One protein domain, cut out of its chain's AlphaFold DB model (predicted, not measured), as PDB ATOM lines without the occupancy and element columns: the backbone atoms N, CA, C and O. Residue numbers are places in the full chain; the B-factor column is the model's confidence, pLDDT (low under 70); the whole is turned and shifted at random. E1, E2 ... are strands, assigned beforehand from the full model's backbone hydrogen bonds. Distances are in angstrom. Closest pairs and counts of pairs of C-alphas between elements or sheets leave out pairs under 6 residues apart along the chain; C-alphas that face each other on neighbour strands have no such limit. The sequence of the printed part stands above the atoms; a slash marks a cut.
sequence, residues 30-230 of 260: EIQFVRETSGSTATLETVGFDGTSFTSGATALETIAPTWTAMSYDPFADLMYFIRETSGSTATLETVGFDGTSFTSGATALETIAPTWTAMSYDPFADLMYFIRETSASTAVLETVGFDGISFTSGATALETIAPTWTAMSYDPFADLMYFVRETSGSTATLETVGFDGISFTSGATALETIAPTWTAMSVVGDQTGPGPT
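Overview. This is residues 30 to 230 of the 260 residues of the protein "PEP-CTERM sorting domain-containing protein" of Marinobacter sp. PJ-16 (UniProt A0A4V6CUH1). This is a four-bladed propeller: four strongly twisted sheets stand round one axis, with E4, E8, E12 and E16 side by side in the middle and E3, E7, E11 and E15 at the rim. The last strand, E16, comes back to the first blade and completes it beside E1. The printed part has 201 residues and no named helix; its sixteen named strands, E1 to E16 along the chain, make four antiparallel sheets, E3-E2-E1-E16, E4-E5-E6-E7, E8-E9-E10-E11 and E12-E13-E14-E15. The class is all strand, and the whole is compact and rounded, with a radius of gyration of the C-alphas of 15.5 A and spans of 40 by 36 by 36 A.

Arrangement. One sheet runs E3, E2, E1, E16, which are residues 59 to 64, 41 to 49, 30 to 38 and 215 to 222. E1 and E16 are antiparallel at 163 degrees, with N 32 and O 219 within hydrogen-bond range at 2.9 A. E1 and E2 form a hairpin, with N 33 and O 45 2.9 A apart, and so do E2 and E3, with N 44 and O 62 2.9 A apart. E1, E2, E3 are a meander, each strand the antiparallel neighbour of the one before. The other sheets are meanders too: E4 to E7, residues 70 to 74, 79 to 86, 90 to 97 and 108 to 113; E8 to E11, residues 117 to 123, 128 to 136, 139 to 146 and 157 to 162; and E12 to E15, residues 166 to 172, 177 to 185, 188 to 195 and 206 to 211. The edge strands E4, E8, E12 and E16 come close in turn: the closest C-alphas are Ala 70 and Ala 119 for E4 and E8, 4.9 A; Ser 121 and Ser 170 for E8 and E12, 5.0 A; Ala 168 and Ala 217 for E12 and E16, 5.1 A; and Ala 70 and Ala 217 for E4 and E16, 4.6 A. E3 and E11 are apart, and so are E7 and E15.

Along the chain. E1 begins at C-alpha 30, (-44.286, -13.945, -22.762), and E16 ends at C-alpha 222, (-39.542, -17.974, -21.615). From first to last C-alpha, E1 measures 24.7 A, E2 25.3 A, E9 24.5 A and E13 24.2 A.

Size, cuts and confidence. The C-alphas farthest apart, those of Gly 88 and Thr 230, are 47.3 A from each other. The printed part has no cut, and no link is long. Mean pLDDT of the printed part is 87.2; it is under 70 at residues 38, 86 to 89, 164, 185 to 186, 213 and 222 to 230.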
ATOM      1  N   GLU A  30     -43.018 -14.358 -23.336       91.88
ATOM      2  CA  GLU A  30     -44.286 -13.945 -22.762       91.88
ATOM      3  C   GLU A  30     -44.041 -13.428 -21.343       91.88
ATOM      4  O   GLU A  30     -43.194 -13.938 -20.614       91.88
ATOM      5  N   ILE A  31     -44.738 -12.366 -20.954       92.75
ATOM      6  CA  ILE A  31     -44.614 -11.775 -19.625       92.75
ATOM      7  C   ILE A  31     -45.982 -11.790 -18.978       92.75
ATOM      8  O   ILE A  31     -46.905 -11.126 -19.452       92.75
ATOM      9  N   GLN A  32     -46.080 -12.490 -17.858       94.56
ATOM     10  CA  GLN A  32     -47.216 -12.403 -16.958       94.56
ATOM     11  C   GLN A  32     -46.926 -11.348 -15.898       94.56
ATOM     12  O   GLN A  32     -45.819 -11.284 -15.366       94.56
ATOM     13  N   PHE A  33     -47.895 -10.498 -15.590       93.81
ATOM     14  CA  PHE A  33     -47.717  -9.431 -14.615       93.81
ATOM     15  C   PHE A  33     -49.011  -9.113 -13.879       93.81
ATOM     16  O   PHE A  33     -50.116  -9.311 -14.386       93.81
ATOM     17  N   VAL A  34     -48.866  -8.578 -12.673       92.62
ATOM     18  CA  VAL A  34     -49.986  -8.105 -11.863       92.62
ATOM     19  C   VAL A  34     -50.151  -6.610 -12.072       92.62
ATOM     20  O   VAL A  34     -49.221  -5.838 -11.838       92.62
ATOM     21  N   ARG A  35     -51.348  -6.197 -12.499       89.25
ATOM     22  CA  ARG A  35     -51.742  -4.792 -12.599       89.25
ATOM     23  C   ARG A  35     -52.739  -4.428 -11.512       89.25
ATOM     24  O   ARG A  35     -53.834  -4.986 -11.467       89.25
ATOM     25  N   GLU A  36     -52.419  -3.426 -10.701       84.69
ATOM     26  CA  GLU A  36     -53.407  -2.840  -9.791       84.69
ATOM     27  C   GLU A  36     -54.512  -2.116 -10.564       84.69
ATOM     28  O   GLU A  36     -54.247  -1.260 -11.411       84.69
ATOM     29  N   THR A  37     -55.768  -2.446 -10.262       75.44
ATOM     30  CA  THR A  37     -56.938  -1.824 -10.899       75.44
ATOM     31  C   THR A  37     -57.698  -0.920  -9.935       75.44
ATOM     32  O   THR A  37     -58.081   0.186 -10.319       75.44
ATOM     33  N   SER A  38     -57.889  -1.334  -8.674       68.25
ATOM     34  CA  SER A  38     -58.447  -0.469  -7.622       68.25
ATOM     35  C   SER A  38     -58.309  -1.059  -6.215       68.25
ATOM     36  O   SER A  38     -58.642  -2.224  -6.000       68.25
ATOM     37  N   GLY A  39     -57.948  -0.231  -5.228       72.06
ATOM     38  CA  GLY A  39     -58.009  -0.575  -3.801       72.06
ATOM     39  C   GLY A  39     -57.070  -1.717  -3.401       72.06
ATOM     40  O   GLY A  39     -55.913  -1.472  -3.093       72.06
ATOM     41  N   SER A  40     -57.592  -2.947  -3.378       70.62
ATOM     42  CA  SER A  40     -56.857  -4.195  -3.083       70.62
ATOM     43  C   SER A  40     -57.142  -5.294  -4.114       70.62
ATOM     44  O   SER A  40     -56.943  -6.477  -3.839       70.62
ATOM     45  N   THR A  41     -57.684  -4.909  -5.269       81.75
ATOM     46  CA  THR A  41     -57.950  -5.800  -6.393       81.75
ATOM     47  C   THR A  41     -56.971  -5.484  -7.508       81.75
ATOM     48  O   THR A  41     -56.762  -4.322  -7.875       81.75
ATOM     49  N   ALA A  42     -56.392  -6.544  -8.047       90.19
ATOM     50  CA  ALA A  42     -55.489  -6.500  -9.174       90.19
ATOM     51  C   ALA A  42     -55.934  -7.506 -10.238       90.19
ATOM     52  O   ALA A  42     -56.797  -8.354 -10.001       90.19
ATOM     53  N   THR A  43     -55.363  -7.396 -11.425       92.81
ATOM     54  CA  THR A  43     -55.600  -8.321 -12.531       92.81
ATOM     55  C   THR A  43     -54.273  -8.950 -12.914       92.81
ATOM     56  O   THR A  43     -53.290  -8.236 -13.109       92.81
ATOM     57  N   LEU A  44     -54.244 -10.280 -12.992       94.44
ATOM     58  CA  LEU A  44     -53.165 -10.998 -13.652       94.44
ATOM     59  C   LEU A  44     -53.371 -10.837 -15.152       94.44
ATOM     60  O   LEU A  44     -54.431 -11.192 -15.671       94.44
ATOM     61  N   GLU A  45     -52.384 -10.292 -15.836       94.31
ATOM     62  CA  GLU A  45     -52.398 -10.104 -17.278       94.31
ATOM     63  C   GLU A  45     -51.182 -10.791 -17.904       94.31
ATOM     64  O   GLU A  45     -50.177 -11.023 -17.234       94.31
ATOM     65  N   THR A  46     -51.268 -11.087 -19.197       93.81
ATOM     66  CA  THR A  46     -50.132 -11.530 -20.005       93.81
ATOM     67  C   THR A  46     -49.933 -10.648 -21.230       93.81
ATOM     68  O   THR A  46     -50.899 -10.124 -21.797       93.81
ATOM     69  N   VAL A  47     -48.686 -10.472 -21.653       92.31
ATOM     70  CA  VAL A  47     -48.317  -9.772 -22.883       92.31
ATOM     71  C   VAL A  47     -47.111 -10.438 -23.543       92.31
ATOM     72  O   VAL A  47     -46.131 -10.777 -22.887       92.31
ATOM     73  N   GLY A  48     -47.162 -10.598 -24.866       91.38
ATOM     74  CA  GLY A  48     -46.015 -11.063 -25.646       91.38
ATOM     75  C   GLY A  48     -45.036  -9.927 -25.952       91.38
ATOM     76  O   GLY A  48     -45.457  -8.835 -26.344       91.38
ATOM     77  N   PHE A  49     -43.742 -10.204 -25.866       88.94
ATOM     78  CA  PHE A  49     -42.642  -9.299 -26.193       88.94
ATOM     79  C   PHE A  49     -41.728  -9.974 -27.222       88.94
ATOM     80  O   PHE A  49     -41.387 -11.136 -27.055       88.94
ATOM     81  N   ASP A  50     -41.340  -9.289 -28.298       86.25
ATOM     82  CA  ASP A  50     -40.550  -9.897 -29.391       86.25
ATOM     83  C   ASP A  50     -39.025  -9.790 -29.219       86.25
ATOM     84  O   ASP A  50     -38.270 -10.116 -30.136       86.25
ATOM     85  N   GLY A  51     -38.572  -9.310 -28.061       82.94
ATOM     86  CA  GLY A  51     -37.177  -8.950 -27.810       82.94
ATOM     87  C   GLY A  51     -36.904  -7.449 -27.937       82.94
ATOM     88  O   GLY A  51     -35.888  -6.963 -27.439       82.94
ATOM     89  N   THR A  52     -37.821  -6.697 -28.554       81.00
ATOM     90  CA  THR A  52     -37.695  -5.246 -28.756       81.00
ATOM     91  C   THR A  52     -38.913  -4.447 -28.310       81.00
ATOM     92  O   THR A  52     -38.746  -3.352 -27.787       81.00
ATOM     93  N   SER A  53     -40.126  -4.962 -28.506       85.94
ATOM     94  CA  SER A  53     -41.370  -4.262 -28.181       85.94
ATOM     95  C   SER A  53     -42.498  -5.234 -27.838       85.94
ATOM     96  O   SER A  53     -42.429  -6.434 -28.129       85.94
ATOM     97  N   PHE A  54     -43.563  -4.725 -27.212       89.62
ATOM     98  CA  PHE A  54     -44.768  -5.523 -27.004       89.62
ATOM     99  C   PHE A  54     -45.478  -5.798 -28.327       89.62
ATOM    100  O   PHE A  54     -45.770  -4.900 -29.115       89.62
ATOM    101  N   THR A  55     -45.806  -7.064 -28.539       87.06
ATOM    102  CA  THR A  55     -46.399  -7.566 -29.786       87.06
ATOM    103  C   THR A  55     -47.911  -7.358 -29.862       87.06
ATOM    104  O   THR A  55     -48.502  -7.437 -30.939       87.06
ATOM    105  N   SER A  56     -48.562  -7.117 -28.721       83.19
ATOM    106  CA  SER A  56     -50.013  -6.970 -28.611       83.19
ATOM    107  C   SER A  56     -50.415  -6.224 -27.335       83.19
ATOM    108  O   SER A  56     -49.580  -5.892 -26.494       83.19
ATOM    109  N   GLY A  57     -51.711  -5.926 -27.207       87.00
ATOM    110  CA  GLY A  57     -52.273  -5.465 -25.941       87.00
ATOM    111  C   GLY A  57     -52.312  -6.599 -24.918       87.00
ATOM    112  O   GLY A  57     -52.496  -7.759 -25.282       87.00
ATOM    113  N   ALA A  58     -52.166  -6.250 -23.642       91.44
ATOM    114  CA  ALA A  58     -52.203  -7.226 -22.566       91.44
ATOM    115  C   ALA A  58     -53.569  -7.934 -22.476       91.44
ATOM    116  O   ALA A  58     -54.624  -7.310 -22.635       91.44
ATOM    117  N   THR A  59     -53.535  -9.238 -22.217       93.44
ATOM    118  CA  THR A  59     -54.709 -10.102 -22.058       93.44
ATOM    119  C   THR A  59     -54.928 -10.386 -20.581       93.44
ATOM    120  O   THR A  59     -54.017 -10.856 -19.910       93.44
ATOM    121  N   ALA A  60     -56.129 -10.117 -20.069       94.19
ATOM    122  CA  ALA A  60     -56.490 -10.456 -18.695       94.19
ATOM    123  C   ALA A  60     -56.678 -11.971 -18.539       94.19
ATOM    124  O   ALA A  60     -57.376 -12.592 -19.342       94.19
ATOM    125  N   LEU A  61     -56.076 -12.526 -17.492       93.69
ATOM    126  CA  LEU A  61     -56.094 -13.946 -17.159       93.69
ATOM    127  C   LEU A  61     -56.971 -14.193 -15.933       93.69
ATOM    128  O   LEU A  61     -57.957 -14.919 -16.006       93.69
ATOM    129  N   GLU A  62     -56.665 -13.515 -14.825       94.19
ATOM    130  CA  GLU A  62     -57.319 -13.754 -13.539       94.19
ATOM    131  C   GLU A  62     -57.553 -12.466 -12.753       94.19
ATOM    132  O   GLU A  62     -56.832 -11.474 -12.885       94.19
ATOM    133  N   THR A  63     -58.561 -12.488 -11.881       91.00
ATOM    134  CA  THR A  63     -58.737 -11.438 -10.869       91.00
ATOM    135  C   THR A  63     -58.028 -11.848  -9.586       91.00
ATOM    136  O   THR A  63     -58.300 -12.906  -9.026       91.00
ATOM    137  N   ILE A  64     -57.156 -10.978  -9.087       88.56
ATOM    138  CA  ILE A  64     -56.370 -11.193  -7.877       88.56
ATOM    139  C   ILE A  64     -56.945 -10.349  -6.737       88.56
ATOM    140  O   ILE A  64     -57.119  -9.134  -6.862       88.56
ATOM    141  N   ALA A  65     -57.209 -10.994  -5.599       83.94
ATOM    142  CA  ALA A  65     -57.559 -10.325  -4.353       83.94
ATOM    143  C   ALA A  65     -57.067 -11.133  -3.131       83.94
ATOM    144  O   ALA A  65     -57.436 -12.304  -2.996       83.94
ATOM    145  N   PRO A  66     -56.295 -10.532  -2.205       79.06
ATOM    146  CA  PRO A  66     -55.648  -9.217  -2.304       79.06
ATOM    147  C   PRO A  66     -54.484  -9.214  -3.313       79.06
ATOM    148  O   PRO A  66     -54.003 -10.284  -3.689       79.06
ATOM    149  N   THR A  67     -54.038  -8.021  -3.722       82.50
ATOM    150  CA  THR A  67     -52.885  -7.799  -4.614       82.50
ATOM    151  C   THR A  67     -51.633  -8.557  -4.159       82.50
ATOM    152  O   THR A  67     -51.355  -8.658  -2.962       82.50
ATOM    153  N   TRP A  68     -50.873  -9.076  -5.125       89.25
ATOM    154  CA  TRP A  68     -49.572  -9.700  -4.896       89.25
ATOM    155  C   TRP A  68     -48.452  -8.675  -5.066       89.25
ATOM    156  O   TRP A  68     -48.463  -7.901  -6.029       89.25
ATOM    157  N   THR A  69     -47.488  -8.689  -4.150       87.62
ATOM    158  CA  THR A  69     -46.310  -7.809  -4.210       87.62
ATOM    159  C   THR A  69     -45.173  -8.412  -5.024       87.62
ATOM    160  O   THR A  69     -44.345  -7.686  -5.545       87.62
ATOM    161  N   ALA A  70     -45.144  -9.736  -5.173       92.06
ATOM    162  CA  ALA A  70     -44.205 -10.436  -6.036       92.06
ATOM    163  C   ALA A  70     -44.836 -11.740  -6.538       92.06
ATOM    164  O   ALA A  70     -45.738 -12.282  -5.892       92.06
ATOM    165  N   MET A  71     -44.365 -12.248  -7.675       95.44
ATOM    166  CA  MET A  71     -44.857 -13.482  -8.287       95.44
ATOM    167  C   MET A  71     -43.725 -14.200  -9.021       95.44
ATOM    168  O   MET A  71     -42.747 -13.569  -9.402       95.44
ATOM    169  N   SER A  72     -43.884 -15.498  -9.243       96.50
ATOM    170  CA  SER A  72     -43.090 -16.280 -10.187       96.50
ATOM    171  C   SER A  72     -43.924 -17.464 -10.651       96.50
ATOM    172  O   SER A  72     -44.469 -18.191  -9.821       96.50
ATOM    173  N   TYR A  73     -44.005 -17.674 -11.958       96.12
ATOM    174  CA  TYR A  73     -44.679 -18.829 -12.533       96.12
ATOM    175  C   TYR A  73     -43.670 -19.945 -12.806       96.12
ATOM    176  O   TYR A  73     -42.657 -19.717 -13.463       96.12
ATOM    177  N   ASP A  74     -43.962 -21.143 -12.310       95.06
ATOM    178  CA  ASP A  74     -43.287 -22.378 -12.684       95.06
ATOM    179  C   ASP A  74     -44.165 -23.160 -13.675       95.06
ATOM    180  O   ASP A  74     -45.126 -23.827 -13.264       95.06
ATOM    181  N   PRO A  75     -43.852 -23.100 -14.982       90.06
ATOM    182  CA  PRO A  75     -44.614 -23.801 -16.005       90.06
ATOM    183  C   PRO A  75     -44.402 -25.322 -15.987       90.06
ATOM    184  O   PRO A  75     -45.156 -26.040 -16.637       90.06
ATOM    185  N   PHE A  76     -43.394 -25.846 -15.280       89.75
ATOM    186  CA  PHE A  76     -43.167 -27.292 -15.192       89.75
ATOM    187  C   PHE A  76     -44.048 -27.945 -14.132       89.75
ATOM    188  O   PHE A  76     -44.417 -29.114 -14.270       89.75
ATOM    189  N   ALA A  77     -44.373 -27.196 -13.080       93.31
ATOM    190  CA  ALA A  77     -45.239 -27.648 -12.001       93.31
ATOM    191  C   ALA A  77     -46.695 -27.173 -12.140       93.31
ATOM    192  O   ALA A  77     -47.534 -27.604 -11.349       93.31
ATOM    193  N   ASP A  78     -46.996 -26.300 -13.109       95.56
ATOM    194  CA  ASP A  78     -48.271 -25.577 -13.203       95.56
ATOM    195  C   ASP A  78     -48.607 -24.859 -11.884       95.56
ATOM    196  O   ASP A  78     -49.721 -24.942 -11.351       95.56
ATOM    197  N   LEU A  79     -47.605 -24.176 -11.321       96.62
ATOM    198  CA  LEU A  79     -47.706 -23.474 -10.043       96.62
ATOM    199  C   LEU A  79     -47.284 -22.020 -10.185       96.62
ATOM    200  O   LEU A  79     -46.215 -21.702 -10.694       96.62
ATOM    201  N   MET A  80     -48.102 -21.131  -9.643       97.06
ATOM    202  CA  MET A  80     -47.743 -19.742  -9.422       97.06
ATOM    203  C   MET A  80     -47.348 -19.560  -7.962       97.06
ATOM    204  O   MET A  80     -48.179 -19.730  -7.069       97.06
ATOM    205  N   TYR A  81     -46.106 -19.164  -7.721       97.12
ATOM    206  CA  TYR A  81     -45.656 -18.690  -6.420       97.12
ATOM    207  C   TYR A  81     -45.922 -17.194  -6.328       97.12
ATOM    208  O   TYR A  81     -45.696 -16.459  -7.289       97.12
ATOM    209  N   PHE A  82     -46.372 -16.715  -5.174       95.12
ATOM    210  CA  PHE A  82     -46.593 -15.289  -4.964       95.12
ATOM    211  C   PHE A  82     -46.397 -14.879  -3.512       95.12
ATOM    212  O   PHE A  82     -46.521 -15.680  -2.586       95.12
ATOM    213  N   ILE A  83     -46.107 -13.595  -3.325       92.44
ATOM    214  CA  ILE A  83     -46.039 -12.975  -2.010       92.44
ATOM    215  C   ILE A  83     -47.306 -12.171  -1.779       92.44
ATOM    216  O   ILE A  83     -47.699 -11.325  -2.586       92.44
ATOM    217  N   ARG A  84     -47.910 -12.414  -0.618       85.94
ATOM    218  CA  ARG A  84     -48.986 -11.597  -0.076       85.94
ATOM    219  C   ARG A  84     -48.529 -10.949   1.223       85.94
ATOM    220  O   ARG A  84     -48.035 -11.629   2.122       85.94
ATOM    221  N   GLU A  85     -48.750  -9.645   1.347       79.12
ATOM    222  CA  GLU A  85     -48.643  -8.976   2.640       79.12
ATOM    223  C   GLU A  85     -49.854  -9.311   3.513       79.12
ATOM    224  O   GLU A  85     -51.013  -9.089   3.151       79.12
ATOM    225  N   THR A  86     -49.575  -9.826   4.699       65.38
ATOM    226  CA  THR A  86     -50.534 -10.029   5.774       65.38
ATOM    227  C   THR A  86     -50.411  -8.858   6.753       65.38
ATOM    228  O   THR A  86     -49.334  -8.319   7.012       65.38
ATOM    229  N   SER A  87     -51.540  -8.398   7.292       59.47
ATOM    230  CA  SER A  87     -51.583  -7.237   8.192       59.47
ATOM    231  C   SER A  87     -50.521  -7.307   9.303       59.47
ATOM    232  O   SER A  87     -50.438  -8.317   9.997       59.47
ATOM    233  N   GLY A  88     -49.781  -6.216   9.531       58.25
ATOM    234  CA  GLY A  88     -48.801  -6.125  10.623       58.25
ATOM    235  C   GLY A  88     -47.354  -6.442  10.231       58.25
ATOM    236  O   GLY A  88     -46.622  -6.987  11.052       58.25
ATOM    237  N   SER A  89     -46.941  -6.091   9.006       67.50
ATOM    238  CA  SER A  89     -45.559  -6.244   8.510       67.50
ATOM    239  C   SER A  89     -45.079  -7.696   8.439       67.50
ATOM    240  O   SER A  89     -43.893  -7.970   8.600       67.50
ATOM    241  N   THR A  90     -45.999  -8.635   8.222       74.62
ATOM    242  CA  THR A  90     -45.674 -10.033   7.927       74.62
ATOM    243  C   THR A  90     -46.079 -10.310   6.493       74.62
ATOM    244  O   THR A  90     -47.169  -9.939   6.085       74.62
ATOM    245  N   ALA A  91     -45.205 -10.937   5.721       87.81
ATOM    246  CA  ALA A  91     -45.532 -11.384   4.378       87.81
ATOM    247  C   ALA A  91     -45.420 -12.907   4.325       87.81
ATOM    248  O   ALA A  91     -44.660 -13.522   5.082       87.81
ATOM    249  N   THR A  92     -46.234 -13.528   3.482       91.69
ATOM    250  CA  THR A  92     -46.284 -14.981   3.319       91.69
ATOM    251  C   THR A  92     -46.013 -15.319   1.863       91.69
ATOM    252  O   THR A  92     -46.618 -14.729   0.966       91.69
ATOM    253  N   LEU A  93     -45.091 -16.254   1.649       94.62
ATOM    254  CA  LEU A  93     -44.941 -16.945   0.379       94.62
ATOM    255  C   LEU A  93     -46.063 -17.974   0.282       94.62
ATOM    256  O   LEU A  93     -46.197 -18.853   1.138       94.62
ATOM    257  N   GLU A  94     -46.856 -17.860  -0.766       95.81
ATOM    258  CA  GLU A  94     -47.944 -18.766  -1.086       95.81
ATOM    259  C   GLU A  94     -47.724 -19.360  -2.484       95.81
ATOM    260  O   GLU A  94     -46.955 -18.840  -3.295       95.81
ATOM    261  N   THR A  95     -48.422 -20.454  -2.768       97.44
ATOM    262  CA  THR A  95     -48.513 -21.045  -4.103       97.44
ATOM    263  C   THR A  95     -49.965 -21.306  -4.474       97.44
ATOM    264  O   THR A  95     -50.802 -21.542  -3.602       97.44
ATOM    265  N   VAL A  96     -50.281 -21.266  -5.762       97.00
ATOM    266  CA  VAL A  96     -51.585 -21.639  -6.317       97.00
ATOM    267  C   VAL A  96     -51.383 -22.395  -7.625       97.00
ATOM    268  O   VAL A  96     -50.467 -22.092  -8.384       97.00
ATOM    269  N   GLY A  97     -52.243 -23.374  -7.901       97.50
ATOM    270  CA  GLY A  97     -52.254 -24.062  -9.189       97.50
ATOM    271  C   GLY A  97     -52.632 -23.105 -10.311       97.50
ATOM    272  O   GLY A  97     -53.627 -22.385 -10.194       97.50
ATOM    273  N   PHE A  98     -51.851 -23.097 -11.385       96.25
ATOM    274  CA  PHE A  98     -52.018 -22.205 -12.522       96.25
ATOM    275  C   PHE A  98     -51.474 -22.851 -13.801       96.25
ATOM    276  O   PHE A  98     -50.302 -23.199 -13.870       96.25
ATOM    277  N   ASP A  99     -52.317 -22.993 -14.823       93.06
ATOM    278  CA  ASP A  99     -51.986 -23.699 -16.077       93.06
ATOM    279  C   ASP A  99     -51.419 -22.787 -17.183       93.06
ATOM    280  O   ASP A  99     -51.465 -23.113 -18.370       93.06
ATOM    281  N   GLY A 100     -50.960 -21.592 -16.805       91.62
ATOM    282  CA  GLY A 100     -50.533 -20.551 -17.738       91.62
ATOM    283  C   GLY A 100     -51.670 -19.624 -18.176       91.62
ATOM    284  O   GLY A 100     -51.400 -18.539 -18.690       91.62
ATOM    285  N   THR A 101     -52.931 -20.002 -17.936       91.19
ATOM    286  CA  THR A 101     -54.103 -19.214 -18.344       91.19
ATOM    287  C   THR A 101     -55.097 -18.941 -17.223       91.19
ATOM    288  O   THR A 101     -55.687 -17.862 -17.195       91.19
ATOM    289  N   SER A 102     -55.286 -19.884 -16.301       93.94
ATOM    290  CA  SER A 102     -56.298 -19.806 -15.250       93.94
ATOM    291  C   SER A 102     -55.888 -20.546 -13.979       93.94
ATOM    292  O   SER A 102     -55.042 -21.446 -14.003       93.94
ATOM    293  N   PHE A 103     -56.478 -20.161 -12.844       95.69
ATOM    294  CA  PHE A 103     -56.237 -20.846 -11.576       95.69
ATOM    295  C   PHE A 103     -56.916 -22.217 -11.548       95.69
ATOM    296  O   PHE A 103     -58.123 -22.352 -11.752       95.69
ATOM    297  N   THR A 104     -56.140 -23.248 -11.226       97.19
ATOM    298  CA  THR A 104     -56.591 -24.647 -11.196       97.19
ATOM    299  C   THR A 104     -56.828 -25.167  -9.778       97.19
ATOM    300  O   THR A 104     -57.446 -26.218  -9.592       97.19
ATOM    301  N   SER A 105     -56.371 -24.438  -8.756       94.88
ATOM    302  CA  SER A 105     -56.551 -24.804  -7.350       94.88
ATOM    303  C   SER A 105     -56.642 -23.576  -6.434       94.88
ATOM    304  O   SER A 105     -56.633 -22.435  -6.888       94.88
ATOM    305  N   GLY A 106     -56.806 -23.813  -5.130       93.62
ATOM    306  CA  GLY A 106     -56.779 -22.758  -4.117       93.62
ATOM    307  C   GLY A 106     -55.358 -22.457  -3.639       93.62
ATOM    308  O   GLY A 106     -54.496 -23.334  -3.641       93.62
ATOM    309  N   ALA A 107     -55.138 -21.224  -3.182       94.88
ATOM    310  CA  ALA A 107     -53.857 -20.809  -2.625       94.88
ATOM    311  C   ALA A 107     -53.484 -21.594  -1.353       94.88
ATOM    312  O   ALA A 107     -54.332 -21.849  -0.492       94.88
ATOM    313  N   THR A 108     -52.204 -21.934  -1.229       95.31
ATOM    314  CA  THR A 108     -51.603 -22.639  -0.094       95.31
ATOM    315  C   THR A 108     -50.421 -21.837   0.434       95.31
ATOM    316  O   THR A 108     -49.546 -21.448  -0.333       95.31
ATOM    317  N   ALA A 109     -50.377 -21.600   1.746       94.81
ATOM    318  CA  ALA A 109     -49.243 -20.945   2.394       94.81
ATOM    319  C   ALA A 109     -48.058 -21.903   2.540       94.81
ATOM    320  O   ALA A 109     -48.242 -23.045   2.965       94.81
ATOM    321  N   LEU A 110     -46.862 -21.413   2.216       95.12
ATOM    322  CA  LEU A 110     -45.617 -22.176   2.252       95.12
ATOM    323  C   LEU A 110     -44.705 -21.688   3.378       95.12
ATOM    324  O   LEU A 110     -44.410 -22.435   4.306       95.12
ATOM    325  N   GLU A 111     -44.315 -20.413   3.331       92.50
ATOM    326  CA  GLU A 111     -43.293 -19.851   4.217       92.50
ATOM    327  C   GLU A 111     -43.675 -18.455   4.708       92.50
ATOM    328  O   GLU A 111     -44.287 -17.657   3.994       92.50
ATOM    329  N   THR A 112     -43.263 -18.119   5.931       89.44
ATOM    330  CA  THR A 112     -43.247 -16.717   6.372       89.44
ATOM    331  C   THR A 112     -41.952 -16.083   5.895       89.44
ATOM    332  O   THR A 112     -40.874 -16.597   6.183       89.44
ATOM    333  N   ILE A 113     -42.041 -14.954   5.199       86.25
ATOM    334  CA  ILE A 113     -40.869 -14.296   4.621       86.25
ATOM    335  C   ILE A 113     -40.508 -13.010   5.364       86.25
ATOM    336  O   ILE A 113     -41.310 -12.437   6.110       86.25
ATOM    337  N   ALA A 114     -39.283 -12.536   5.139       77.75
ATOM    338  CA  ALA A 114     -38.864 -11.231   5.624       77.75
ATOM    339  C   ALA A 114     -39.681 -10.126   4.924       77.75
ATOM    340  O   ALA A 114     -39.768 -10.128   3.698       77.75
ATOM    341  N   PRO A 115     -40.216  -9.134   5.658       71.00
ATOM    342  CA  PRO A 115     -41.032  -8.067   5.068       71.00
ATOM    343  C   PRO A 115     -40.248  -7.108   4.162       71.00
ATOM    344  O   PRO A 115     -40.825  -6.187   3.602       71.00
ATOM    345  N   THR A 116     -38.930  -7.274   4.057       82.19
ATOM    346  CA  THR A 116     -38.058  -6.441   3.224       82.19
ATOM    347  C   THR A 116     -37.761  -7.061   1.860       82.19
ATOM    348  O   THR A 116     -37.036  -6.441   1.081       82.19
ATOM    349  N   TRP A 117     -38.265  -8.267   1.573       87.81
ATOM    350  CA  TRP A 117     -38.213  -8.850   0.234       87.81
ATOM    351  C   TRP A 117     -39.355  -8.307  -0.619       87.81
ATOM    352  O   TRP A 117     -40.523  -8.503  -0.288       87.81
ATOM    353  N   THR A 118     -39.010  -7.607  -1.696       86.06
ATOM    354  CA  THR A 118     -39.954  -6.797  -2.481       86.06
ATOM    355  C   THR A 118     -40.256  -7.373  -3.858       86.06
ATOM    356  O   THR A 118     -41.320  -7.107  -4.396       86.06
ATOM    357  N   ALA A 119     -39.371  -8.205  -4.408       91.50
ATOM    358  CA  ALA A 119     -39.571  -8.915  -5.671       91.50
ATOM    359  C   ALA A 119     -38.977 -10.323  -5.577       91.50
ATOM    360  O   ALA A 119     -38.097 -10.558  -4.743       91.50
ATOM    361  N   MET A 120     -39.423 -11.247  -6.435       95.19
ATOM    362  CA  MET A 120     -38.943 -12.626  -6.424       95.19
ATOM    363  C   MET A 120     -38.916 -13.268  -7.810       95.19
ATOM    364  O   MET A 120     -39.607 -12.809  -8.708       95.19
ATOM    365  N   SER A 121     -38.145 -14.346  -7.949       96.75
ATOM    366  CA  SER A 121     -38.189 -15.256  -9.097       96.75
ATOM    367  C   SER A 121     -37.745 -16.645  -8.659       96.75
ATOM    368  O   SER A 121     -36.752 -16.758  -7.945       96.75
ATOM    369  N   TYR A 122     -38.431 -17.690  -9.103       97.00
ATOM    370  CA  TYR A 122     -38.052 -19.079  -8.854       97.00
ATOM    371  C   TYR A 122     -37.370 -19.679 -10.085       97.00
ATOM    372  O   TYR A 122     -37.876 -19.549 -11.196       97.00
ATOM    373  N   ASP A 123     -36.223 -20.321  -9.873       95.94
ATOM    374  CA  ASP A 123     -35.539 -21.162 -10.848       95.94
ATOM    375  C   ASP A 123     -35.733 -22.641 -10.467       95.94
ATOM    376  O   ASP A 123     -35.047 -23.139  -9.561       95.94
ATOM    377  N   PRO A 124     -36.640 -23.361 -11.152       91.31
ATOM    378  CA  PRO A 124     -36.906 -24.768 -10.872       91.31
ATOM    379  C   PRO A 124     -35.761 -25.702 -11.288       91.31
ATOM    380  O   PRO A 124     -35.749 -26.863 -10.888       91.31
ATOM    381  N   PHE A 125     -34.786 -25.247 -12.084       91.44
ATOM    382  CA  PHE A 125     -33.640 -26.078 -12.476       91.44
ATOM    383  C   PHE A 125     -32.537 -26.093 -11.428       91.44
ATOM    384  O   PHE A 125     -31.786 -27.067 -11.330       91.44
ATOM    385  N   ALA A 126     -32.425 -25.003 -10.673       95.06
ATOM    386  CA  ALA A 126     -31.434 -24.848  -9.621       95.06
ATOM    387  C   ALA A 126     -32.003 -25.085  -8.215       95.06
ATOM    388  O   ALA A 126     -31.222 -25.118  -7.263       95.06
ATOM    389  N   ASP A 127     -33.325 -25.244  -8.075       96.75
ATOM    390  CA  ASP A 127     -34.029 -25.229  -6.786       96.75
ATOM    391  C   ASP A 127     -33.663 -23.974  -5.976       96.75
ATOM    392  O   ASP A 127     -33.321 -24.029  -4.788       96.75
ATOM    393  N   LEU A 128     -33.676 -22.821  -6.651       97.56
ATOM    394  CA  LEU A 128     -33.311 -21.529  -6.080       97.56
ATOM    395  C   LEU A 128     -34.441 -20.530  -6.255       97.56
ATOM    396  O   LEU A 128     -35.012 -20.389  -7.331       97.56
ATOM    397  N   MET A 129     -34.702 -19.758  -5.208       97.38
ATOM    398  CA  MET A 129     -35.527 -18.568  -5.295       97.38
ATOM    399  C   MET A 129     -34.672 -17.328  -5.076       97.38
ATOM    400  O   MET A 129     -33.920 -17.222  -4.106       97.38
ATOM    401  N   TYR A 130     -34.790 -16.391  -6.000       97.31
ATOM    402  CA  TYR A 130     -34.140 -15.097  -5.954       97.31
ATOM    403  C   TYR A 130     -35.070 -14.083  -5.306       97.31
ATOM    404  O   TYR A 130     -36.273 -14.104  -5.562       97.31
ATOM    405  N   PHE A 131     -34.508 -13.156  -4.530       95.19
ATOM    406  CA  PHE A 131     -35.234 -12.042  -3.927       95.19
ATOM    407  C   PHE A 131     -34.495 -10.719  -4.094       95.19
ATOM    408  O   PHE A 131     -33.272 -10.663  -3.974       95.19
ATOM    409  N   ILE A 132     -35.243  -9.634  -4.283       93.19
ATOM    410  CA  ILE A 132     -34.729  -8.284  -4.029       93.19
ATOM    411  C   ILE A 132     -35.012  -7.950  -2.572       93.19
ATOM    412  O   ILE A 132     -36.168  -7.951  -2.156       93.19
ATOM    413  N   ARG A 133     -33.966  -7.634  -1.804       90.69
ATOM    414  CA  ARG A 133     -34.086  -7.123  -0.440       90.69
ATOM    415  C   ARG A 133     -33.702  -5.660  -0.366       90.69
ATOM    416  O   ARG A 133     -32.540  -5.306  -0.578       90.69
ATOM    417  N   GLU A 134     -34.631  -4.813   0.049       87.56
ATOM    418  CA  GLU A 134     -34.295  -3.434   0.388       87.56
ATOM    419  C   GLU A 134     -33.503  -3.382   1.698       87.56
ATOM    420  O   GLU A 134     -33.902  -3.926   2.731       87.56
ATOM    421  N   THR A 135     -32.345  -2.723   1.663       86.06
ATOM    422  CA  THR A 135     -31.478  -2.549   2.843       86.06
ATOM    423  C   THR A 135     -31.436  -1.101   3.319       86.06
ATOM    424  O   THR A 135     -31.180  -0.836   4.493       86.06
ATOM    425  N   SER A 136     -31.702  -0.154   2.418       85.38
ATOM    426  CA  SER A 136     -31.874   1.267   2.704       85.38
ATOM    427  C   SER A 136     -32.626   1.946   1.557       85.38
ATOM    428  O   SER A 136     -32.771   1.371   0.481       85.38
ATOM    429  N   ALA A 137     -33.001   3.215   1.738       81.19
ATOM    430  CA  ALA A 137     -33.662   4.019   0.706       81.19
ATOM    431  C   ALA A 137     -32.861   4.176  -0.605       81.19
ATOM    432  O   ALA A 137     -33.408   4.622  -1.608       81.19
ATOM    433  N   SER A 138     -31.561   3.863  -0.605       81.19
ATOM    434  CA  SER A 138     -30.680   3.983  -1.774       81.19
ATOM    435  C   SER A 138     -30.010   2.669  -2.174       81.19
ATOM    436  O   SER A 138     -29.140   2.676  -3.045       81.19
ATOM    437  N   THR A 139     -30.330   1.549  -1.519       86.50
ATOM    438  CA  THR A 139     -29.594   0.294  -1.719       86.50
ATOM    439  C   THR A 139     -30.489  -0.915  -1.508       86.50
ATOM    440  O   THR A 139     -31.059  -1.097  -0.429       86.50
ATOM    441  N   ALA A 140     -30.520  -1.782  -2.512       91.50
ATOM    442  CA  ALA A 140     -31.102  -3.107  -2.428       91.50
ATOM    443  C   ALA A 140     -30.042  -4.173  -2.742       91.50
ATOM    444  O   ALA A 140     -28.963  -3.875  -3.260       91.50
ATOM    445  N   VAL A 141     -30.328  -5.413  -2.366       93.50
ATOM    446  CA  VAL A 141     -29.450  -6.565  -2.572       93.50
ATOM    447  C   VAL A 141     -30.253  -7.647  -3.274       93.50
ATOM    448  O   VAL A 141     -31.357  -7.964  -2.837       93.50
ATOM    449  N   LEU A 142     -29.699  -8.205  -4.348       95.25
ATOM    450  CA  LEU A 142     -30.183  -9.452  -4.921       95.25
ATOM    451  C   LEU A 142     -29.670 -10.596  -4.050       95.25
ATOM    452  O   LEU A 142     -28.463 -10.735  -3.842       95.25
ATOM    453  N   GLU A 143     -30.584 -11.399  -3.532       96.00
ATOM    454  CA  GLU A 143     -30.297 -12.563  -2.706       96.00
ATOM    455  C   GLU A 143     -30.830 -13.824  -3.379       96.00
ATOM    456  O   GLU A 143     -31.759 -13.766  -4.181       96.00
ATOM    457  N   THR A 144     -30.258 -14.969  -3.028       97.31
ATOM    458  CA  THR A 144     -30.785 -16.286  -3.385       97.31
ATOM    459  C   THR A 144     -30.977 -17.141  -2.141       97.31
ATOM    460  O   THR A 144     -30.237 -17.008  -1.161       97.31
ATOM    461  N   VAL A 145     -31.980 -18.008  -2.174       96.94
ATOM    462  CA  VAL A 145     -32.336 -18.967  -1.128       96.94
ATOM    463  C   VAL A 145     -32.625 -20.300  -1.809       96.94
ATOM    464  O   VAL A 145     -33.288 -20.330  -2.840       96.94
ATOM    465  N   GLY A 146     -32.164 -21.407  -1.233       97.69
ATOM    466  CA  GLY A 146     -32.561 -22.735  -1.695       97.69
ATOM    467  C   GLY A 146     -34.048 -22.965  -1.446       97.69
ATOM    468  O   GLY A 146     -34.530 -22.694  -0.345       97.69
ATOM    469  N   PHE A 147     -34.769 -23.455  -2.449       97.62
ATOM    470  CA  PHE A 147     -36.210 -23.673  -2.402       97.62
ATOM    471  C   PHE A 147     -36.600 -24.868  -3.278       97.62
ATOM    472  O   PHE A 147     -36.329 -24.874  -4.474       97.62
ATOM    473  N   ASP A 148     -37.251 -25.867  -2.686       95.31
ATOM    474  CA  ASP A 148     -37.614 -27.132  -3.348       95.31
ATOM    475  C   ASP A 148     -39.041 -27.144  -3.931       95.31
ATOM    476  O   ASP A 148     -39.636 -28.205  -4.132       95.31
ATOM    477  N   GLY A 149     -39.630 -25.962  -4.130       94.69
ATOM    478  CA  GLY A 149     -41.029 -25.799  -4.531       94.69
ATOM    479  C   GLY A 149     -42.020 -25.809  -3.362       94.69
ATOM    480  O   GLY A 149     -43.186 -25.453  -3.538       94.69
ATOM    481  N   ILE A 150     -41.590 -26.186  -2.151       94.31
ATOM    482  CA  ILE A 150     -42.469 -26.281  -0.975       94.31
ATOM    483  C   ILE A 150     -41.920 -25.483   0.210       94.31
ATOM    484  O   ILE A 150     -42.693 -24.835   0.913       94.31
ATOM    485  N   SER A 151     -40.611 -25.527   0.451       95.44
ATOM    486  CA  SER A 151     -39.980 -24.945   1.638       95.44
ATOM    487  C   SER A 151     -38.563 -24.448   1.376       95.44
ATOM    488  O   SER A 151     -37.906 -24.850   0.411       95.44
ATOM    489  N   PHE A 152     -38.066 -23.573   2.254       96.12
ATOM    490  CA  PHE A 152     -36.673 -23.137   2.177       96.12
ATOM    491  C   PHE A 152     -35.711 -24.237   2.630       96.12
ATOM    492  O   PHE A 152     -35.783 -24.744   3.751       96.12
ATOM    493  N   THR A 153     -34.748 -24.561   1.774       97.50
ATOM    494  CA  THR A 153     -33.741 -25.606   2.013       97.50
ATOM    495  C   THR A 153     -32.396 -25.039   2.468       97.50
ATOM    496  O   THR A 153     -31.528 -25.782   2.937       97.50
ATOM    497  N   SER A 154     -32.208 -23.722   2.375       96.00
ATOM    498  CA  SER A 154     -30.999 -23.034   2.830       96.00
ATOM    499  C   SER A 154     -31.294 -21.620   3.343       96.00
ATOM    500  O   SER A 154     -32.432 -21.157   3.340       96.00
ATOM    501  N   GLY A 155     -30.262 -20.941   3.852       94.06
ATOM    502  CA  GLY A 155     -30.347 -19.530   4.232       94.06
ATOM    503  C   GLY A 155     -30.062 -18.599   3.053       94.06
ATOM    504  O   GLY A 155     -29.390 -18.981   2.096       94.06
ATOM    505  N   ALA A 156     -30.524 -17.351   3.160       94.88
ATOM    506  CA  ALA A 156     -30.291 -16.334   2.140       94.88
ATOM    507  C   ALA A 156     -28.802 -16.015   1.950       94.88
ATOM    508  O   ALA A 156     -28.069 -15.781   2.914       94.88
ATOM    509  N   THR A 157     -28.376 -15.967   0.689       96.38
ATOM    510  CA  THR A 157     -27.026 -15.595   0.260       96.38
ATOM    511  C   THR A 157     -27.106 -14.356  -0.621       96.38
ATOM    512  O   THR A 157     -27.854 -14.339  -1.592       96.38
ATOM    513  N   ALA A 158     -26.336 -13.320  -0.290       96.25
ATOM    514  CA  ALA A 158     -26.244 -12.110  -1.103       96.25
ATOM    515  C   ALA A 158     -25.414 -12.358  -2.369       96.25
ATOM    516  O   ALA A 158     -24.319 -12.917  -2.283       96.25
ATOM    517  N   LEU A 159     -25.930 -11.909  -3.511       95.31
ATOM    518  CA  LEU A 159     -25.312 -12.059  -4.825       95.31
ATOM    519  C   LEU A 159     -24.786 -10.722  -5.346       95.31
ATOM    520  O   LEU A 159     -23.592 -10.575  -5.580       95.31
ATOM    521  N   GLU A 160     -25.665  -9.725  -5.459       93.00
ATOM    522  CA  GLU A 160     -25.352  -8.443  -6.098       93.00
ATOM    523  C   GLU A 160     -25.935  -7.268  -5.316       93.00
ATOM    524  O   GLU A 160     -27.003  -7.361  -4.709       93.00
ATOM    525  N   THR A 161     -25.248  -6.125  -5.350       90.69
ATOM    526  CA  THR A 161     -25.816  -4.858  -4.863       90.69
ATOM    527  C   THR A 161     -26.483  -4.135  -6.021       90.69
ATOM    528  O   THR A 161     -25.847  -3.869  -7.039       90.69
ATOM    529  N   ILE A 162     -27.753  -3.781  -5.851       86.50
ATOM    530  CA  ILE A 162     -28.601  -3.229  -6.908       86.50
ATOM    531  C   ILE A 162     -29.254  -1.914  -6.477       86.50
ATOM    532  O   ILE A 162     -29.319  -1.566  -5.292       86.50
ATOM    533  N   ALA A 163     -29.720  -1.146  -7.463       76.94
ATOM    534  CA  ALA A 163     -30.476   0.071  -7.201       76.94
ATOM    535  C   ALA A 163     -31.873  -0.287  -6.652       76.94
ATOM    536  O   ALA A 163     -32.501  -1.208  -7.168       76.94
ATOM    537  N   PRO A 164     -32.410   0.458  -5.668       66.00
ATOM    538  CA  PRO A 164     -33.707   0.153  -5.050       66.00
ATOM    539  C   PRO A 164     -34.906   0.441  -5.966       66.00
ATOM    540  O   PRO A 164     -36.044   0.234  -5.585       66.00
ATOM    541  N   THR A 165     -34.674   0.955  -7.174       78.69
ATOM    542  CA  THR A 165     -35.739   1.311  -8.118       78.69
ATOM    543  C   THR A 165     -36.303   0.112  -8.883       78.69
ATOM    544  O   THR A 165     -37.168   0.309  -9.730       78.69
ATOM    545  N   TRP A 166     -35.776  -1.097  -8.669       83.44
ATOM    546  CA  TRP A 166     -36.281  -2.318  -9.294       83.44
ATOM    547  C   TRP A 166     -37.397  -2.913  -8.439       83.44
ATOM    548  O   TRP A 166     -37.142  -3.413  -7.347       83.44
ATOM    549  N   THR A 167     -38.629  -2.811  -8.933       81.75
ATOM    550  CA  THR A 167     -39.854  -3.114  -8.177       81.75
ATOM    551  C   THR A 167     -40.420  -4.497  -8.468       81.75
ATOM    552  O   THR A 167     -41.122  -5.053  -7.635       81.75
ATOM    553  N   ALA A 168     -40.083  -5.082  -9.615       89.75
ATOM    554  CA  ALA A 168     -40.412  -6.458  -9.962       89.75
ATOM    555  C   ALA A 168     -39.234  -7.091 -10.704       89.75
ATOM    556  O   ALA A 168     -38.433  -6.376 -11.317       89.75
ATOM    557  N   MET A 169     -39.126  -8.418 -10.656       93.81
ATOM    558  CA  MET A 169     -38.077  -9.140 -11.363       93.81
ATOM    559  C   MET A 169     -38.535 -10.505 -11.851       93.81
ATOM    560  O   MET A 169     -39.507 -11.046 -11.337       93.81
ATOM    561  N   SER A 170     -37.802 -11.063 -12.807       95.38
ATOM    562  CA  SER A 170     -37.921 -12.462 -13.195       95.38
ATOM    563  C   SER A 170     -36.641 -12.941 -13.871       95.38
ATOM    564  O   SER A 170     -36.048 -12.212 -14.666       95.38
ATOM    565  N   TYR A 171     -36.216 -14.157 -13.550       95.25
ATOM    566  CA  TYR A 171     -35.059 -14.811 -14.138       95.25
ATOM    567  C   TYR A 171     -35.496 -15.792 -15.224       95.25
ATOM    568  O   TYR A 171     -36.349 -16.643 -14.985       95.25
ATOM    569  N   ASP A 172     -34.879 -15.684 -16.396       92.69
ATOM    570  CA  ASP A 172     -34.958 -16.670 -17.465       92.69
ATOM    571  C   ASP A 172     -33.655 -17.495 -17.487       92.69
ATOM    572  O   ASP A 172     -32.652 -17.039 -18.054       92.69
ATOM    573  N   PRO A 173     -33.651 -18.702 -16.890       89.12
ATOM    574  CA  PRO A 173     -32.466 -19.556 -16.825       89.12
ATOM    575  C   PRO A 173     -32.064 -20.143 -18.181       89.12
ATOM    576  O   PRO A 173     -30.950 -20.636 -18.328       89.12
ATOM    577  N   PHE A 174     -32.938 -20.113 -19.192       86.44
ATOM    578  CA  PHE A 174     -32.575 -20.567 -20.536       86.44
ATOM    579  C   PHE A 174     -31.833 -19.494 -21.322       86.44
ATOM    580  O   PHE A 174     -31.057 -19.811 -22.232       86.44
ATOM    581  N   ALA A 175     -32.099 -18.232 -20.991       88.19
ATOM    582  CA  ALA A 175     -31.460 -17.097 -21.620       88.19
ATOM    583  C   ALA A 175     -30.253 -16.553 -20.848       88.19
ATOM    584  O   ALA A 175     -29.533 -15.720 -21.399       88.19
ATOM    585  N   ASP A 176     -30.027 -17.008 -19.612       91.75
ATOM    586  CA  ASP A 176     -29.104 -16.383 -18.660       91.75
ATOM    587  C   ASP A 176     -29.391 -14.872 -18.541       91.75
ATOM    588  O   ASP A 176     -28.492 -14.023 -18.592       91.75
ATOM    589  N   LEU A 177     -30.681 -14.520 -18.458       93.06
ATOM    590  CA  LEU A 177     -31.159 -13.140 -18.401       93.06
ATOM    591  C   LEU A 177     -32.044 -12.921 -17.182       93.06
ATOM    592  O   LEU A 177     -33.012 -13.639 -16.956       93.06
ATOM    593  N   MET A 178     -31.766 -11.852 -16.448       94.12
ATOM    594  CA  MET A 178     -32.650 -11.333 -15.415       94.12
ATOM    595  C   MET A 178     -33.366 -10.093 -15.949       94.12
ATOM    596  O   MET A 178     -32.740  -9.177 -16.485       94.12
ATOM    597  N   TYR A 179     -34.683 -10.064 -15.799       93.62
ATOM    598  CA  TYR A 179     -35.551  -8.963 -16.192       93.62
ATOM    599  C   TYR A 179     -35.986  -8.187 -14.961       93.62
ATOM    600  O   TYR A 179     -36.272  -8.779 -13.923       93.62
ATOM    601  N   PHE A 180     -36.074  -6.868 -15.097       92.00
ATOM    602  CA  PHE A 180     -36.495  -5.972 -14.031       92.00
ATOM    603  C   PHE A 180     -37.501  -4.952 -14.537       92.00
ATOM    604  O   PHE A 180     -37.341  -4.389 -15.621       92.00
ATOM    605  N   VAL A 181     -38.484  -4.632 -13.704       91.00
ATOM    606  CA  VAL A 181     -39.232  -3.382 -13.836       91.00
ATOM    607  C   VAL A 181     -38.523  -2.327 -13.009       91.00
ATOM    608  O   VAL A 181     -38.405  -2.458 -11.794       91.00
ATOM    609  N   ARG A 182     -38.059  -1.266 -13.667       88.50
ATOM    610  CA  ARG A 182     -37.418  -0.127 -13.022       88.50
ATOM    611  C   ARG A 182     -38.311   1.097 -13.025       88.50
ATOM    612  O   ARG A 182     -38.538   1.700 -14.076       88.50
ATOM    613  N   GLU A 183     -38.709   1.562 -11.852       84.44
ATOM    614  CA  GLU A 183     -39.347   2.867 -11.730       84.44
ATOM    615  C   GLU A 183     -38.347   3.985 -12.032       84.44
ATOM    616  O   GLU A 183     -37.313   4.143 -11.380       84.44
ATOM    617  N   THR A 184     -38.644   4.769 -13.069       73.81
ATOM    618  CA  THR A 184     -37.791   5.886 -13.505       73.81
ATOM    619  C   THR A 184     -38.357   7.224 -13.023       73.81
ATOM    620  O   THR A 184     -37.619   8.168 -12.747       73.81
ATOM    621  N   SER A 185     -39.683   7.304 -12.897       69.75
ATOM    622  CA  SER A 185     -40.421   8.390 -12.250       69.75
ATOM    623  C   SER A 185     -41.759   7.850 -11.737       69.75
ATOM    624  O   SER A 185     -42.220   6.827 -12.232       69.75
ATOM    625  N   GLY A 186     -42.439   8.548 -10.818       66.44
ATOM    626  CA  GLY A 186     -43.728   8.104 -10.248       66.44
ATOM    627  C   GLY A 186     -44.894   7.959 -11.245       66.44
ATOM    628  O   GLY A 186     -46.044   7.826 -10.843       66.44
ATOM    629  N   SER A 187     -44.640   8.051 -12.551       70.81
ATOM    630  CA  SER A 187     -45.611   7.809 -13.623       70.81
ATOM    631  C   SER A 187     -45.031   6.996 -14.790       70.81
ATOM    632  O   SER A 187     -45.688   6.854 -15.819       70.81
ATOM    633  N   THR A 188     -43.799   6.488 -14.683       82.06
ATOM    634  CA  THR A 188     -43.127   5.771 -15.775       82.06
ATOM    635  C   THR A 188     -42.140   4.757 -15.221       82.06
ATOM    636  O   THR A 188     -41.239   5.115 -14.455       82.06
ATOM    637  N   ALA A 189     -42.282   3.515 -15.667       89.31
ATOM    638  CA  ALA A 189     -41.320   2.460 -15.420       89.31
ATOM    639  C   ALA A 189     -40.717   1.972 -16.743       89.31
ATOM    640  O   ALA A 189     -41.239   2.246 -17.822       89.31
ATOM    641  N   THR A 190     -39.592   1.278 -16.659       90.75
ATOM    642  CA  THR A 190     -38.883   0.711 -17.808       90.75
ATOM    643  C   THR A 190     -38.671  -0.770 -17.552       90.75
ATOM    644  O   THR A 190     -38.209  -1.135 -16.473       90.75
ATOM    645  N   LEU A 191     -38.999  -1.613 -18.527       91.00
ATOM    646  CA  LEU A 191     -38.547  -2.995 -18.541       91.00
ATOM    647  C   LEU A 191     -37.069  -2.998 -18.940       91.00
ATOM    648  O   LEU A 191     -36.712  -2.523 -20.019       91.00
ATOM    649  N   GLU A 192     -36.212  -3.501 -18.066       91.75
ATOM    650  CA  GLU A 192     -34.780  -3.664 -18.292       91.75
ATOM    651  C   GLU A 192     -34.424  -5.157 -18.275       91.75
ATOM    652  O   GLU A 192     -35.093  -5.961 -17.626       91.75
ATOM    653  N   THR A 193     -33.349  -5.529 -18.964       92.38
ATOM    654  CA  THR A 193     -32.733  -6.857 -18.856       92.38
ATOM    655  C   THR A 193     -31.243  -6.737 -18.569       92.38
ATOM    656  O   THR A 193     -30.593  -5.777 -18.989       92.38
ATOM    657  N   VAL A 194     -30.688  -7.710 -17.860       92.38
ATOM    658  CA  VAL A 194     -29.257  -7.849 -17.598       92.38
ATOM    659  C   VAL A 194     -28.866  -9.313 -17.759       92.38
ATOM    660  O   VAL A 194     -29.626 -10.204 -17.387       92.38
ATOM    661  N   GLY A 195     -27.677  -9.569 -18.292       93.31
ATOM    662  CA  GLY A 195     -27.088 -10.899 -18.271       93.31
ATOM    663  C   GLY A 195     -26.857 -11.348 -16.831       93.31
ATOM    664  O   GLY A 195     -26.294 -10.595 -16.032       93.31
ATOM    665  N   PHE A 196     -27.297 -12.554 -16.501       94.06
ATOM    666  CA  PHE A 196     -27.203 -13.140 -15.172       94.06
ATOM    667  C   PHE A 196     -27.052 -14.655 -15.287       94.06
ATOM    668  O   PHE A 196     -27.892 -15.309 -15.888       94.06
ATOM    669  N   ASP A 197     -25.996 -15.213 -14.702       92.38
ATOM    670  CA  ASP A 197     -25.660 -16.645 -14.797       92.38
ATOM    671  C   ASP A 197     -26.202 -17.483 -13.625       92.38
ATOM    672  O   ASP A 197     -25.673 -18.547 -13.297       92.38
ATOM    673  N   GLY A 198     -27.209 -16.962 -12.924       93.62
ATOM    674  CA  GLY A 198     -27.732 -17.545 -11.692       93.62
ATOM    675  C   GLY A 198     -26.967 -17.135 -10.427       93.62
ATOM    676  O   GLY A 198     -27.467 -17.372  -9.323       93.62
ATOM    677  N   ILE A 199     -25.787 -16.510 -10.551       93.25
ATOM    678  CA  ILE A 199     -24.927 -16.137  -9.413       93.25
ATOM    679  C   ILE A 199     -24.521 -14.660  -9.461       93.25
ATOM    680  O   ILE A 199     -24.473 -14.011  -8.418       93.25
ATOM    681  N   SER A 200     -24.215 -14.118 -10.637       93.25
ATOM    682  CA  SER A 200     -23.664 -12.771 -10.805       93.25
ATOM    683  C   SER A 200     -24.110 -12.116 -12.107       93.25
ATOM    684  O   SER A 200     -24.506 -12.793 -13.060       93.25
ATOM    685  N   PHE A 201     -24.038 -10.783 -12.170       92.81
ATOM    686  CA  PHE A 201     -24.309 -10.084 -13.424       92.81
ATOM    687  C   PHE A 201     -23.158 -10.247 -14.414       92.81
ATOM    688  O   PHE A 201     -22.003  -9.926 -14.132       92.81
ATOM    689  N   THR A 202     -23.495 -10.693 -15.619       92.94
ATOM    690  CA  THR A 202     -22.545 -10.933 -16.710       92.94
ATOM    691  C   THR A 202     -22.520  -9.795 -17.730       92.94
ATOM    692  O   THR A 202     -21.600  -9.711 -18.547       92.94
ATOM    693  N   SER A 203     -23.487  -8.872 -17.668       89.06
ATOM    694  CA  SER A 203     -23.549  -7.686 -18.524       89.06
ATOM    695  C   SER A 203     -24.040  -6.444 -17.776       89.06
ATOM    696  O   SER A 203     -24.398  -6.490 -16.603       89.06
ATOM    697  N   GLY A 204     -24.067  -5.305 -18.473       88.06
ATOM    698  CA  GLY A 204     -24.812  -4.132 -18.013       88.06
ATOM    699  C   GLY A 204     -26.311  -4.267 -18.293       88.06
ATOM    700  O   GLY A 204     -26.709  -5.013 -19.194       88.06
ATOM    701  N   ALA A 205     -27.123  -3.517 -17.543       89.19
ATOM    702  CA  ALA A 205     -28.558  -3.417 -17.781       89.19
ATOM    703  C   ALA A 205     -28.850  -2.724 -19.124       89.19
ATOM    704  O   ALA A 205     -28.236  -1.708 -19.464       89.19
ATOM    705  N   THR A 206     -29.804  -3.270 -19.870       89.44
ATOM    706  CA  THR A 206     -30.281  -2.775 -21.163       89.44
ATOM    707  C   THR A 206     -31.765  -2.452 -21.040       89.44
ATOM    708  O   THR A 206     -32.551  -3.307 -20.648       89.44
ATOM    709  N   ALA A 207     -32.149  -1.214 -21.356       90.38
ATOM    710  CA  ALA A 207     -33.553  -0.817 -21.406       90.38
ATOM    711  C   ALA A 207     -34.222  -1.415 -22.647       90.38
ATOM    712  O   ALA A 207     -33.707  -1.263 -23.755       90.38
ATOM    713  N   LEU A 208     -35.359  -2.075 -22.444       88.62
ATOM    714  CA  LEU A 208     -36.121  -2.749 -23.486       88.62
ATOM    715  C   LEU A 208     -37.326  -1.915 -23.913       88.62
ATOM    716  O   LEU A 208     -37.417  -1.525 -25.069       88.62
ATOM    717  N   GLU A 209     -38.214  -1.595 -22.972       89.12
ATOM    718  CA  GLU A 209     -39.485  -0.935 -23.277       89.12
ATOM    719  C   GLU A 209     -39.935  -0.040 -22.121       89.12
ATOM    720  O   GLU A 209     -39.713  -0.341 -20.946       89.12
ATOM    721  N   THR A 210     -40.587   1.076 -22.445       89.50
ATOM    722  CA  THR A 210     -41.217   1.937 -21.436       89.50
ATOM    723  C   THR A 210     -42.610   1.417 -21.108       89.50
ATOM    724  O   THR A 210     -43.439   1.249 -21.997       89.50
ATOM    725  N   ILE A 211     -42.901   1.223 -19.824       84.94
ATOM    726  CA  ILE A 211     -44.174   0.685 -19.344       84.94
ATOM    727  C   ILE A 211     -44.864   1.648 -18.368       84.94
ATOM    728  O   ILE A 211     -44.242   2.509 -17.737       84.94
ATOM    729  N   ALA A 212     -46.183   1.503 -18.227       71.44
ATOM    730  CA  ALA A 212     -46.920   2.186 -17.168       71.44
ATOM    731  C   ALA A 212     -46.521   1.600 -15.795       71.44
ATOM    732  O   ALA A 212     -46.360   0.385 -15.692       71.44
ATOM    733  N   PRO A 213     -46.407   2.414 -14.729       63.25
ATOM    734  CA  PRO A 213     -45.868   2.009 -13.420       63.25
ATOM    735  C   PRO A 213     -46.813   1.107 -12.606       63.25
ATOM    736  O   PRO A 213     -46.699   1.006 -11.396       63.25
ATOM    737  N   THR A 214     -47.811   0.494 -13.237       73.88
ATOM    738  CA  THR A 214     -48.866  -0.246 -12.540       73.88
ATOM    739  C   THR A 214     -48.530  -1.723 -12.347       73.88
ATOM    740  O   THR A 214     -49.400  -2.469 -11.909       73.88
ATOM    741  N   TRP A 215     -47.342  -2.169 -12.768       84.75
ATOM    742  CA  TRP A 215     -46.916  -3.563 -12.662       84.75
ATOM    743  C   TRP A 215     -46.306  -3.771 -11.281       84.75
ATOM    744  O   TRP A 215     -45.203  -3.291 -11.026       84.75
ATOM    745  N   THR A 216     -47.023  -4.452 -10.389       83.56
ATOM    746  CA  THR A 216     -46.537  -4.705  -9.021       83.56
ATOM    747  C   THR A 216     -45.713  -5.976  -8.919       83.56
ATOM    748  O   THR A 216     -44.875  -6.089  -8.040       83.56
ATOM    749  N   ALA A 217     -45.934  -6.931  -9.818       90.62
ATOM    750  CA  ALA A 217     -45.223  -8.198  -9.866       90.62
ATOM    751  C   ALA A 217     -45.135  -8.679 -11.319       90.62
ATOM    752  O   ALA A 217     -46.000  -8.333 -12.130       90.62
ATOM    753  N   MET A 218     -44.111  -9.467 -11.653       94.25
ATOM    754  CA  MET A 218     -43.944 -10.035 -12.989       94.25
ATOM    755  C   MET A 218     -43.351 -11.441 -12.944       94.25
ATOM    756  O   MET A 218     -42.638 -11.778 -12.009       94.25
ATOM    757  N   SER A 219     -43.597 -12.212 -13.996       95.38
ATOM    758  CA  SER A 219     -42.907 -13.452 -14.319       95.38
ATOM    759  C   SER A 219     -42.702 -13.512 -15.827       95.38
ATOM    760  O   SER A 219     -43.652 -13.343 -16.593       95.38
ATOM    761  N   VAL A 220     -41.474 -13.764 -16.262       92.56
ATOM    762  CA  VAL A 220     -41.182 -14.115 -17.648       92.56
ATOM    763  C   VAL A 220     -41.502 -15.588 -17.830       92.56
ATOM    764  O   VAL A 220     -41.086 -16.441 -17.051       92.56
ATOM    765  N   VAL A 221     -42.263 -15.871 -18.872       85.38
ATOM    766  CA  VAL A 221     -42.517 -17.208 -19.377       85.38
ATOM    767  C   VAL A 221     -41.691 -17.300 -20.651       85.38
ATOM    768  O   VAL A 221     -42.064 -16.774 -21.702       85.38
ATOM    769  N   GLY A 222     -40.487 -17.854 -20.510       65.69
ATOM    770  CA  GLY A 222     -39.542 -17.974 -21.615       65.69
ATOM    771  C   GLY A 222     -40.127 -18.790 -22.770       65.69
ATOM    772  O   GLY A 222     -40.979 -19.662 -22.560       65.69
ATOM    773  N   ASP A 223     -39.652 -18.521 -23.988       57.84
ATOM    774  CA  ASP A 223     -39.931 -19.349 -25.160       57.84
ATOM    775  C   ASP A 223     -39.420 -20.779 -24.920       57.84
ATOM    776  O   ASP A 223     -38.230 -21.074 -25.026       57.84
ATOM    777  N   GLN A 224     -40.342 -21.691 -24.617       51.53
ATOM    778  CA  GLN A 224     -40.069 -23.113 -24.399       51.53
ATOM    779  C   GLN A 224     -39.664 -23.858 -25.698       51.53
ATOM    780  O   GLN A 224     -39.609 -25.090 -25.698       51.53
ATOM    781  N   THR A 225     -39.435 -23.165 -26.829       39.84
ATOM    782  CA  THR A 225     -39.280 -23.787 -28.160       39.84
ATOM    783  C   THR A 225     -37.897 -23.719 -28.831       39.84
ATOM    784  O   THR A 225     -37.760 -24.266 -29.930       39.84
ATOM    785  N   GLY A 226     -36.825 -23.186 -28.228       35.34
ATOM    786  CA  GLY A 226     -35.522 -23.172 -28.926       35.34
ATOM    787  C   GLY A 226     -34.299 -22.765 -28.104       35.34
ATOM    788  O   GLY A 226     -34.459 -22.231 -27.016       35.34
ATOM    789  N   PRO A 227     -33.067 -23.058 -28.587       37.94
ATOM    790  CA  PRO A 227     -31.849 -22.917 -27.794       37.94
ATOM    791  C   PRO A 227     -31.652 -21.450 -27.408       37.94
ATOM    792  O   PRO A 227     -31.959 -20.576 -28.220       37.94
ATOM    793  N   GLY A 228     -31.129 -21.228 -26.195       38.81
ATOM    794  CA  GLY A 228     -30.838 -19.922 -25.595       38.81
ATOM    795  C   GLY A 228     -30.145 -18.931 -26.538       38.81
ATOM    796  O   GLY A 228     -29.700 -19.326 -27.620       38.81
ATOM    797  N   PRO A 229     -30.056 -17.643 -26.146       44.75
ATOM    798  CA  PRO A 229     -29.723 -16.521 -27.016       44.75
ATOM    799  C   PRO A 229     -28.610 -16.935 -27.959       44.75
ATOM    800  O   PRO A 229     -27.487 -17.196 -27.527       44.75
ATOM    801  N   THR A 230     -28.931 -17.074 -29.252       38.78
ATOM    802  CA  THR A 230     -27.896 -17.368 -30.237       38.78
ATOM    803  C   THR A 230     -26.858 -16.275 -30.049       38.78
ATOM    804  O   THR A 230     -27.245 -15.111 -30.193       38.78
TER     805      THR A 230